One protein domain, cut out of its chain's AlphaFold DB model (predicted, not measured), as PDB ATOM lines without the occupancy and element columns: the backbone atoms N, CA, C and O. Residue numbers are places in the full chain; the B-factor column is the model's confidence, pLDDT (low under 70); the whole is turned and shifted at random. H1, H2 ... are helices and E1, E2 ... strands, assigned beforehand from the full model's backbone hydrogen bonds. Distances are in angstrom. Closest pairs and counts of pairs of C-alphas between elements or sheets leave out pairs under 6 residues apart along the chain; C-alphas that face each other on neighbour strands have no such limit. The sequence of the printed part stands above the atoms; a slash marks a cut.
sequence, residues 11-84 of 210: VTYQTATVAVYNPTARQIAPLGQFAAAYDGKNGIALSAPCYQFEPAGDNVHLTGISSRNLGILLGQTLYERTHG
ATOM      1  N   VAL A  11     -41.971  40.011  -4.214       79.31
ATOM      2  CA  VAL A  11     -41.099  40.298  -3.073       79.31
ATOM      3  C   VAL A  11     -41.880  41.089  -2.030       79.31
ATOM      4  O   VAL A  11     -42.442  42.141  -2.329       79.31
ATOM      5  N   THR A  12     -41.901  40.589  -0.800       75.44
ATOM      6  CA  THR A  12     -42.537  41.237   0.352       75.44
ATOM      7  C   THR A  12     -41.554  41.366   1.506       75.44
ATOM      8  O   THR A  12     -40.529  40.697   1.528       75.44
ATOM      9  N   TYR A  13     -41.894  42.184   2.495       77.00
ATOM     10  CA  TYR A  13     -41.248  42.231   3.807       77.00
ATOM     11  C   TYR A  13     -42.288  41.908   4.890       77.00
ATOM     12  O   TYR A  13     -43.491  41.955   4.612       77.00
ATOM     13  N   GLN A  14     -41.854  41.566   6.107       71.75
ATOM     14  CA  GLN A  14     -42.787  41.383   7.220       71.75
ATOM     15  C   GLN A  14     -43.275  42.745   7.721       71.75
ATOM     16  O   GLN A  14     -42.496  43.573   8.186       71.75
ATOM     17  N   THR A  15     -44.584  42.980   7.624       57.41
ATOM     18  CA  THR A  15     -45.210  44.291   7.869       57.41
ATOM     19  C   THR A  15     -45.599  44.529   9.329       57.41
ATOM     20  O   THR A  15     -46.423  45.403   9.585       57.41
ATOM     21  N   ALA A  16     -45.084  43.761  10.297       53.66
ATOM     22  CA  ALA A  16     -45.352  44.030  11.712       53.66
ATOM     23  C   ALA A  16     -44.573  45.267  12.173       53.66
ATOM     24  O   ALA A  16     -43.551  45.197  12.853       53.66
ATOM     25  N   THR A  17     -45.087  46.428  11.790       47.94
ATOM     26  CA  THR A  17     -44.734  47.711  12.360       47.94
ATOM     27  C   THR A  17     -45.179  47.740  13.825       47.94
ATOM     28  O   THR A  17     -46.341  47.915  14.165       47.94
ATOM     29  N   VAL A  18     -44.170  47.587  14.680       51.22
ATOM     30  CA  VAL A  18     -43.988  48.271  15.964       51.22
ATOM     31  C   VAL A  18     -45.024  47.994  17.068       51.22
ATOM     32  O   VAL A  18     -45.987  48.734  17.264       51.22
ATOM     33  N   ALA A  19     -44.731  47.015  17.931       43.12
ATOM     34  CA  ALA A  19     -45.443  46.839  19.204       43.12
ATOM     35  C   ALA A  19     -45.412  48.099  20.103       43.12
ATOM     36  O   ALA A  19     -46.309  48.284  20.920       43.12
ATOM     37  N   VAL A  20     -44.430  48.998  19.924       47.59
ATOM     38  CA  VAL A  20     -44.368  50.288  20.643       47.59
ATOM     39  C   VAL A  20     -45.563  51.190  20.305       47.59
ATOM     40  O   VAL A  20     -45.966  51.995  21.140       47.59
ATOM     41  N   TYR A  21     -46.161  51.049  19.116       49.16
ATOM     42  CA  TYR A  21     -47.187  51.980  18.646       49.16
ATOM     43  C   TYR A  21     -48.567  51.371  18.386       49.16
ATOM     44  O   TYR A  21     -49.553  52.108  18.391       49.16
ATOM     45  N   ASN A  22     -48.675  50.051  18.201       53.91
ATOM     46  CA  ASN A  22     -49.968  49.369  18.168       53.91
ATOM     47  C   ASN A  22     -49.961  48.101  19.044       53.91
ATOM     48  O   ASN A  22     -49.706  47.003  18.542       53.91
ATOM     49  N   PRO A  23     -50.331  48.219  20.333       53.81
ATOM     50  CA  PRO A  23     -50.413  47.106  21.276       53.81
ATOM     51  C   PRO A  23     -51.651  46.227  21.026       53.81
ATOM     52  O   PRO A  23     -52.216  45.655  21.941       53.81
ATOM     53  N   THR A  24     -52.152  46.130  19.798       56.66
ATOM     54  CA  THR A  24     -53.179  45.143  19.419       56.66
ATOM     55  C   THR A  24     -52.818  44.405  18.131       56.66
ATOM     56  O   THR A  24     -53.583  43.559  17.662       56.66
ATOM     57  N   ALA A  25     -51.652  44.711  17.548       60.38
ATOM     58  CA  ALA A  25     -51.172  44.069  16.339       60.38
ATOM     59  C   ALA A  25     -50.876  42.584  16.603       60.38
ATOM     60  O   ALA A  25     -50.151  42.230  17.528       60.38
ATOM     61  N   ARG A  26     -51.457  41.713  15.775       66.44
ATOM     62  CA  ARG A  26     -51.288  40.257  15.859       66.44
ATOM     63  C   ARG A  26     -50.225  39.781  14.875       66.44
ATOM     64  O   ARG A  26     -50.173  40.268  13.747       66.44
ATOM     65  N   GLN A  27     -49.483  38.736  15.242       73.25
ATOM     66  CA  GLN A  27     -48.432  38.146  14.393       73.25
ATOM     67  C   GLN A  27     -48.959  37.300  13.220       73.25
ATOM     68  O   GLN A  27     -48.182  36.786  12.424       73.25
ATOM     69  N   ILE A  28     -50.283  37.184  13.061       75.50
ATOM     70  CA  ILE A  28     -50.921  36.353  12.026       75.50
ATOM     71  C   ILE A  28     -50.455  36.738  10.613       75.50
ATOM     72  O   ILE A  28     -50.135  35.860   9.814       75.50
ATOM     73  N   ALA A  29     -50.408  38.034  10.294       77.62
ATOM     74  CA  ALA A  29     -49.992  38.491   8.967       77.62
ATOM     75  C   ALA A  29     -48.496  38.220   8.691       77.62
ATOM     76  O   ALA A  29     -48.210  37.579   7.678       77.62
ATOM     77  N   PRO A  30     -47.553  38.599   9.579       79.62
ATOM     78  CA  PRO A  30     -46.144  38.230   9.443       79.62
ATOM     79  C   PRO A  30     -45.900  36.724   9.303       79.62
ATOM     80  O   PRO A  30     -45.134  36.310   8.429       79.62
ATOM     81  N   LEU A  31     -46.570  35.900  10.117       82.81
ATOM     82  CA  LEU A  31     -46.457  34.442  10.050       82.81
ATOM     83  C   LEU A  31     -46.977  33.903   8.713       82.81
ATOM     84  O   LEU A  31     -46.331  33.060   8.096       82.81
ATOM     85  N   GLY A  32     -48.097  34.435   8.215       82.50
ATOM     86  CA  GLY A  32     -48.626  34.093   6.894       82.50
ATOM     87  C   GLY A  32     -47.688  34.487   5.748       82.50
ATOM     88  O   GLY A  32     -47.482  33.695   4.830       82.50
ATOM     89  N   GLN A  33     -47.073  35.673   5.815       84.75
ATOM     90  CA  GLN A  33     -46.079  36.128   4.833       84.75
ATOM     91  C   GLN A  33     -44.841  35.225   4.819       84.75
ATOM     92  O   GLN A  33     -44.367  34.854   3.746       84.75
ATOM     93  N   PHE A  34     -44.345  34.839   5.999       87.75
ATOM     94  CA  PHE A  34     -43.222  33.910   6.110       87.75
ATOM     95  C   PHE A  34     -43.577  32.529   5.560       87.75
ATOM     96  O   PHE A  34     -42.856  32.021   4.707       87.75
ATOM     97  N   ALA A  35     -44.708  31.951   5.971       86.75
ATOM     98  CA  ALA A  35     -45.152  30.641   5.497       86.75
ATOM     99  C   ALA A  35     -45.320  30.603   3.968       86.75
ATOM    100  O   ALA A  35     -44.895  29.648   3.318       86.75
ATOM    101  N   ALA A  36     -45.882  31.665   3.380       85.88
ATOM    102  CA  ALA A  36     -46.059  31.777   1.935       85.88
ATOM    103  C   ALA A  36     -44.724  31.825   1.170       85.88
ATOM    104  O   ALA A  36     -44.615  31.225   0.098       85.88
ATOM    105  N   ALA A  37     -43.715  32.509   1.720       87.56
ATOM    106  CA  ALA A  37     -42.371  32.559   1.149       87.56
ATOM    107  C   ALA A  37     -41.586  31.252   1.373       87.56
ATOM    108  O   ALA A  37     -40.853  30.808   0.490       87.56
ATOM    109  N   TYR A  38     -41.757  30.616   2.535       86.69
ATOM    110  CA  TYR A  38     -41.043  29.399   2.920       86.69
ATOM    111  C   TYR A  38     -41.451  28.175   2.090       86.69
ATOM    112  O   TYR A  38     -40.600  27.352   1.766       86.69
ATOM    113  N   ASP A  39     -42.719  28.077   1.674       82.06
ATOM    114  CA  ASP A  39     -43.199  26.996   0.794       82.06
ATOM    115  C   ASP A  39     -42.448  26.953  -0.556       82.06
ATOM    116  O   ASP A  39     -42.375  25.911  -1.208       82.06
ATOM    117  N   GLY A  40     -41.851  28.073  -0.988       68.94
ATOM    118  CA  GLY A  40     -40.897  28.145  -2.105       68.94
ATOM    119  C   GLY A  40     -41.474  27.881  -3.505       68.94
ATOM    120  O   GLY A  40     -40.821  28.186  -4.502       68.94
ATOM    121  N   LYS A  41     -42.702  27.361  -3.601       71.88
ATOM    122  CA  LYS A  41     -43.401  27.010  -4.850       71.88
ATOM    123  C   LYS A  41     -44.276  28.130  -5.409       71.88
ATOM    124  O   LYS A  41     -44.705  28.049  -6.556       71.88
ATOM    125  N   ASN A  42     -44.514  29.175  -4.621       71.94
ATOM    126  CA  ASN A  42     -45.532  30.189  -4.914       71.94
ATOM    127  C   ASN A  42     -44.968  31.457  -5.573       71.94
ATOM    128  O   ASN A  42     -45.696  32.431  -5.731       71.94
ATOM    129  N   GLY A  43     -43.675  31.475  -5.924       79.88
ATOM    130  CA  GLY A  43     -43.015  32.660  -6.494       79.88
ATOM    131  C   GLY A  43     -42.911  33.843  -5.523       79.88
ATOM    132  O   GLY A  43     -42.648  34.964  -5.947       79.88
ATOM    133  N   ILE A  44     -43.132  33.608  -4.226       85.31
ATOM    134  CA  ILE A  44     -43.069  34.628  -3.179       85.31
ATOM    135  C   ILE A  44     -41.685  34.582  -2.536       85.31
ATOM    136  O   ILE A  44     -41.253  33.540  -2.048       85.31
ATOM    137  N   ALA A  45     -41.008  35.724  -2.513       87.31
ATOM    138  CA  ALA A  45     -39.781  35.941  -1.769       87.31
ATOM    139  C   ALA A  45     -40.059  36.900  -0.611       87.31
ATOM    140  O   ALA A  45     -40.714  37.930  -0.765       87.31
ATOM    141  N   LEU A  46     -39.533  36.568   0.559       87.81
ATOM    142  CA  LEU A  46     -39.521  37.466   1.701       87.81
ATOM    143  C   LEU A  46     -38.137  38.108   1.790       87.81
ATOM    144  O   LEU A  46     -37.151  37.405   2.022       87.81
ATOM    145  N   SER A  47     -38.062  39.426   1.625       81.31
ATOM    146  CA  SER A  47     -36.903  40.193   2.062       81.31
ATOM    147  C   SER A  47     -36.907  40.155   3.589       81.31
ATOM    148  O   SER A  47     -37.726  40.828   4.222       81.31
ATOM    149  N   ALA A  48     -36.040  39.336   4.191       70.25
ATOM    150  CA  ALA A  48     -35.666  39.551   5.585       70.25
ATOM    151  C   ALA A  48     -35.137  40.993   5.636       70.25
ATOM    152  O   ALA A  48     -34.212  41.313   4.898       70.25
ATOM    153  N   PRO A  49     -35.792  41.894   6.372       63.53
ATOM    154  CA  PRO A  49     -35.702  41.773   7.811       63.53
ATOM    155  C   PRO A  49     -37.045  41.796   8.541       63.53
ATOM    156  O   PRO A  49     -37.996  42.472   8.145       63.53
ATOM    157  N   CYS A  50     -37.049  41.157   9.708       61.56
ATOM    158  CA  CYS A  50     -37.879  41.577  10.834       61.56
ATOM    159  C   CYS A  50     -37.231  42.814  11.475       61.56
ATOM    160  O   CYS A  50     -36.653  42.732  12.553       61.56
ATOM    161  N   TYR A  51     -37.207  43.950  10.776       56.62
ATOM    162  CA  TYR A  51     -36.694  45.189  11.359       56.62
ATOM    163  C   TYR A  51     -37.657  46.336  11.152       56.62
ATOM    164  O   TYR A  51     -38.188  46.546  10.059       56.62
ATOM    165  N   GLN A  52     -37.831  47.076  12.246       60.12
ATOM    166  CA  GLN A  52     -38.561  48.325  12.352       60.12
ATOM    167  C   GLN A  52     -37.921  49.359  11.436       60.12
ATOM    168  O   GLN A  52     -37.077  50.160  11.835       60.12
ATOM    169  N   PHE A  53     -38.359  49.380  10.189       72.00
ATOM    170  CA  PHE A  53     -38.419  50.648   9.499       72.00
ATOM    171  C   PHE A  53     -39.127  51.644  10.412       72.00
ATOM    172  O   PHE A  53     -40.269  51.416  10.818       72.00
ATOM    173  N   GLU A  54     -38.418  52.712  10.766       73.00
ATOM    174  CA  GLU A  54     -38.965  53.798  11.561       73.00
ATOM    175  C   GLU A  54     -40.274  54.264  10.911       73.00
ATOM    176  O   GLU A  54     -40.281  54.550   9.697       73.00
ATOM    177  N   PRO A  55     -41.383  54.293  11.666       73.12
ATOM    178  CA  PRO A  55     -42.615  54.827  11.144       73.12
ATOM    179  C   PRO A  55     -42.596  56.358  11.183       73.12
ATOM    180  O   PRO A  55     -41.888  56.990  11.962       73.12
ATOM    181  N   ALA A  56     -43.409  56.968  10.333       75.56
ATOM    182  CA  ALA A  56     -43.761  58.369  10.432       75.56
ATOM    183  C   ALA A  56     -44.513  58.641  11.749       75.56
ATOM    184  O   ALA A  56     -44.919  57.723  12.457       75.56
ATOM    185  N   GLY A  57     -44.755  59.915  12.062       74.25
ATOM    186  CA  GLY A  57     -45.396  60.314  13.325       74.25
ATOM    187  C   GLY A  57     -46.821  59.782  13.551       74.25
ATOM    188  O   GLY A  57     -47.346  59.925  14.650       74.25
ATOM    189  N   ASP A  58     -47.452  59.177  12.540       72.69
ATOM    190  CA  ASP A  58     -48.734  58.473  12.670       72.69
ATOM    191  C   ASP A  58     -48.599  57.014  13.128       72.69
ATOM    192  O   ASP A  58     -49.603  56.355  13.389       72.69
ATOM    193  N   ASN A  59     -47.364  56.522  13.239       67.31
ATOM    194  CA  ASN A  59     -47.000  55.171  13.629       67.31
ATOM    195  C   ASN A  59     -47.566  54.043  12.753       67.31
ATOM    196  O   ASN A  59     -47.607  52.883  13.170       67.31
ATOM    197  N   VAL A  60     -48.002  54.372  11.539       71.62
ATOM    198  CA  VAL A  60     -48.578  53.422  10.583       71.62
ATOM    199  C   VAL A  60     -47.747  53.391   9.309       71.62
ATOM    200  O   VAL A  60     -47.410  52.313   8.817       71.62
ATOM    201  N   HIS A  61     -47.396  54.559   8.777       77.69
ATOM    202  CA  HIS A  61     -46.626  54.670   7.543       77.69
ATOM    203  C   HIS A  61     -45.131  54.683   7.832       77.69
ATOM    204  O   HIS A  61     -44.712  55.050   8.919       77.69
ATOM    205  N   LEU A  62     -44.308  54.314   6.852       80.88
ATOM    206  CA  LEU A  62     -42.854  54.414   6.967       80.88
ATOM    207  C   LEU A  62     -42.383  55.860   6.771       80.88
ATOM    208  O   LEU A  62     -42.960  56.601   5.971       80.88
ATOM    209  N   THR A  63     -41.284  56.256   7.420       83.69
ATOM    210  CA  THR A  63     -40.587  57.496   7.043       83.69
ATOM    211  C   THR A  63     -40.059  57.424   5.600       83.69
ATOM    212  O   THR A  63     -39.982  56.358   4.975       83.69
ATOM    213  N   GLY A  64     -39.646  58.570   5.048       85.88
ATOM    214  CA  GLY A  64     -39.028  58.616   3.718       85.88
ATOM    215  C   GLY A  64     -37.714  57.824   3.632       85.88
ATOM    216  O   GLY A  64     -37.459  57.179   2.616       85.88
ATOM    217  N   ILE A  65     -36.907  57.829   4.700       85.69
ATOM    218  CA  ILE A  65     -35.654  57.058   4.794       85.69
ATOM    219  C   ILE A  65     -35.966  55.561   4.843       85.69
ATOM    220  O   ILE A  65     -35.441  54.787   4.042       85.69
ATOM    221  N   SER A  66     -36.892  55.169   5.716       83.12
ATOM    222  CA  SER A  66     -37.380  53.799   5.840       83.12
ATOM    223  C   SER A  66     -37.905  53.230   4.525       83.12
ATOM    224  O   SER A  66     -37.524  52.135   4.121       83.12
ATOM    225  N   SER A  67     -38.718  54.004   3.805       85.56
ATOM    226  CA  SER A  67     -39.263  53.602   2.503       85.56
ATOM    227  C   SER A  67     -38.165  53.368   1.458       85.56
ATOM    228  O   SER A  67     -38.263  52.448   0.647       85.56
ATOM    229  N   ARG A  68     -37.091  54.171   1.478       88.50
ATOM    230  CA  ARG A  68     -35.930  53.984   0.590       88.50
ATOM    231  C   ARG A  68     -35.135  52.733   0.945       88.50
ATOM    232  O   ARG A  68     -34.808  51.964   0.047       88.50
ATOM    233  N   ASN A  69     -34.864  52.512   2.229       86.75
ATOM    234  CA  ASN A  69     -34.168  51.315   2.700       86.75
ATOM    235  C   ASN A  69     -34.959  50.039   2.377       86.75
ATOM    236  O   ASN A  69     -34.371  49.057   1.929       86.75
ATOM    237  N   LEU A  70     -36.290  50.076   2.502       85.75
ATOM    238  CA  LEU A  70     -37.161  48.997   2.038       85.75
ATOM    239  C   LEU A  70     -37.000  48.751   0.535       85.75
ATOM    240  O   LEU A  70     -36.815  47.612   0.124       85.75
ATOM    241  N   GLY A  71     -37.010  49.801  -0.291       86.88
ATOM    242  CA  GLY A  71     -36.778  49.667  -1.732       86.88
ATOM    243  C   GLY A  71     -35.434  49.008  -2.074       86.88
ATOM    244  O   GLY A  71     -35.386  48.143  -2.945       86.88
ATOM    245  N   ILE A  72     -34.362  49.365  -1.356       88.56
ATOM    246  CA  ILE A  72     -33.032  48.744  -1.500       88.56
ATOM    247  C   ILE A  72     -33.098  47.247  -1.168       88.56
ATOM    248  O   ILE A  72     -32.617  46.425  -1.944       88.56
ATOM    249  N   LEU A  73     -33.742  46.885  -0.056       87.38
ATOM    250  CA  LEU A  73     -33.904  45.497   0.388       87.38
ATOM    251  C   LEU A  73     -34.718  44.647  -0.592       87.38
ATOM    252  O   LEU A  73     -34.337  43.516  -0.905       87.38
ATOM    253  N   LEU A  74     -35.818  45.197  -1.108       88.31
ATOM    254  CA  LEU A  74     -36.641  44.532  -2.117       88.31
ATOM    255  C   LEU A  74     -35.860  44.337  -3.425       88.31
ATOM    256  O   LEU A  74     -35.905  43.255  -4.005       88.31
ATOM    257  N   GLY A  75     -35.103  45.350  -3.859       87.94
ATOM    258  CA  GLY A  75     -34.248  45.271  -5.046       87.94
ATOM    259  C   GLY A  75     -33.133  44.231  -4.910       87.94
ATOM    260  O   GLY A  75     -32.934  43.431  -5.821       87.94
ATOM    261  N   GLN A  76     -32.463  44.191  -3.755       88.00
ATOM    262  CA  GLN A  76     -31.455  43.179  -3.431       88.00
ATOM    263  C   GLN A  76     -32.055  41.770  -3.466       88.00
ATOM    264  O   GLN A  76     -31.506  40.876  -4.104       88.00
ATOM    265  N   THR A  77     -33.221  41.584  -2.844       88.62
ATOM    266  CA  THR A  77     -33.907  40.285  -2.811       88.62
ATOM    267  C   THR A  77     -34.287  39.815  -4.216       88.62
ATOM    268  O   THR A  77     -34.066  38.657  -4.560       88.62
ATOM    269  N   LEU A  78     -34.816  40.713  -5.054       87.88
ATOM    270  CA  LEU A  78     -35.142  40.408  -6.449       87.88
ATOM    271  C   LEU A  78     -33.891  40.037  -7.262       87.88
ATOM    272  O   LEU A  78     -33.906  39.083  -8.042       87.88
ATOM    273  N   TYR A  79     -32.791  40.765  -7.067       88.19
ATOM    274  CA  TYR A  79     -31.517  40.437  -7.697       88.19
ATOM    275  C   TYR A  79     -31.031  39.042  -7.277       88.19
ATOM    276  O   TYR A  79     -30.719  38.209  -8.126       88.19
ATOM    277  N   GLU A  80     -31.034  38.734  -5.981       88.38
ATOM    278  CA  GLU A  80     -30.616  37.425  -5.472       88.38
ATOM    279  C   GLU A  80     -31.498  36.288  -5.996       88.38
ATOM    280  O   GLU A  80     -30.997  35.203  -6.301       88.38
ATOM    281  N   ARG A  81     -32.809  36.516  -6.119       86.19
ATOM    282  CA  ARG A  81     -33.761  35.542  -6.666       86.19
ATOM    283  C   ARG A  81     -33.471  35.222  -8.127       86.19
ATOM    284  O   ARG A  81     -33.245  34.057  -8.454       86.19
ATOM    285  N   THR A  82     -33.391  36.252  -8.966       85.25
ATOM    286  CA  THR A  82     -33.121  36.125 -10.410       85.25
ATOM    287  C   THR A  82     -31.754  35.495 -10.710       85.25
ATOM    288  O   THR A  82     -31.567  34.897 -11.765       85.25
ATOM    289  N   HIS A  83     -30.815  35.541  -9.759       88.06
ATOM    290  CA  HIS A  83     -29.490  34.918  -9.872       88.06
ATOM    291  C   HIS A  83     -29.354  33.587  -9.104       88.06
ATOM    292  O   HIS A  83     -28.250  33.051  -8.995       88.06
ATOM    293  N   GLY A  84     -30.441  33.034  -8.550       87.06
ATOM    294  CA  GLY A  84     -30.434  31.755  -7.818       87.06
ATOM    295  C   GLY A  84     -29.696  31.778  -6.467       87.06
ATOM    296  O   GLY A  84     -29.416  30.726  -5.883       87.06
TER     297      GLY A  84
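Overview. This is residues 11 to 84 of the 210 residues of the protein "Dockerin type 1" of Firmicutes bacterium CAG:272 (UniProt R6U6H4). Two helices lie along opposite edges of a flat, loosely filled shape, H1 on one edge and the longer H2 on the other, with the short strand E1 and the first printed residues between them. Residues 11 to 12 pair in parallel with residues 45 to 46 of E1. The 74 printed residues hold H1, E1 and H2 in that order, mostly helix, with under half of the residues in named elements. The whole is only just compact, close to loose, with a radius of gyration of the C-alphas of 13.2 A and spans of 38 by 26 by 12 A.

Arrangement. H1, residues 28 to 38, and H2, residues 64 to 82, are apart. E1, residues 44 to 46, pairs with no named strand. The closest C-alphas of H1 and E1 are those of Ala 37 and Ile 44, 4.8 A apart; those of E1 and H2 are Ala 45 and Thr 77, 7.4 A apart. In H1 and H2 every O i to N i+4 pair is within hydrogen-bond range.

Along the chain. H1 begins at C-alpha 28 (-50.921, 36.353, 12.026) and measures 15.1 A, E1 6.7 A. H2 measures 27.2 A and ends at C-alpha 82 (-33.121, 36.125, -10.410).

Size, cuts and confidence. The printed part has no cut. The link from H1 to E1 is tight; that from E1 to H2, 17 residues, is long. Residues 15 to 26, 40, 49 to 52 and 59 have pLDDT under 70.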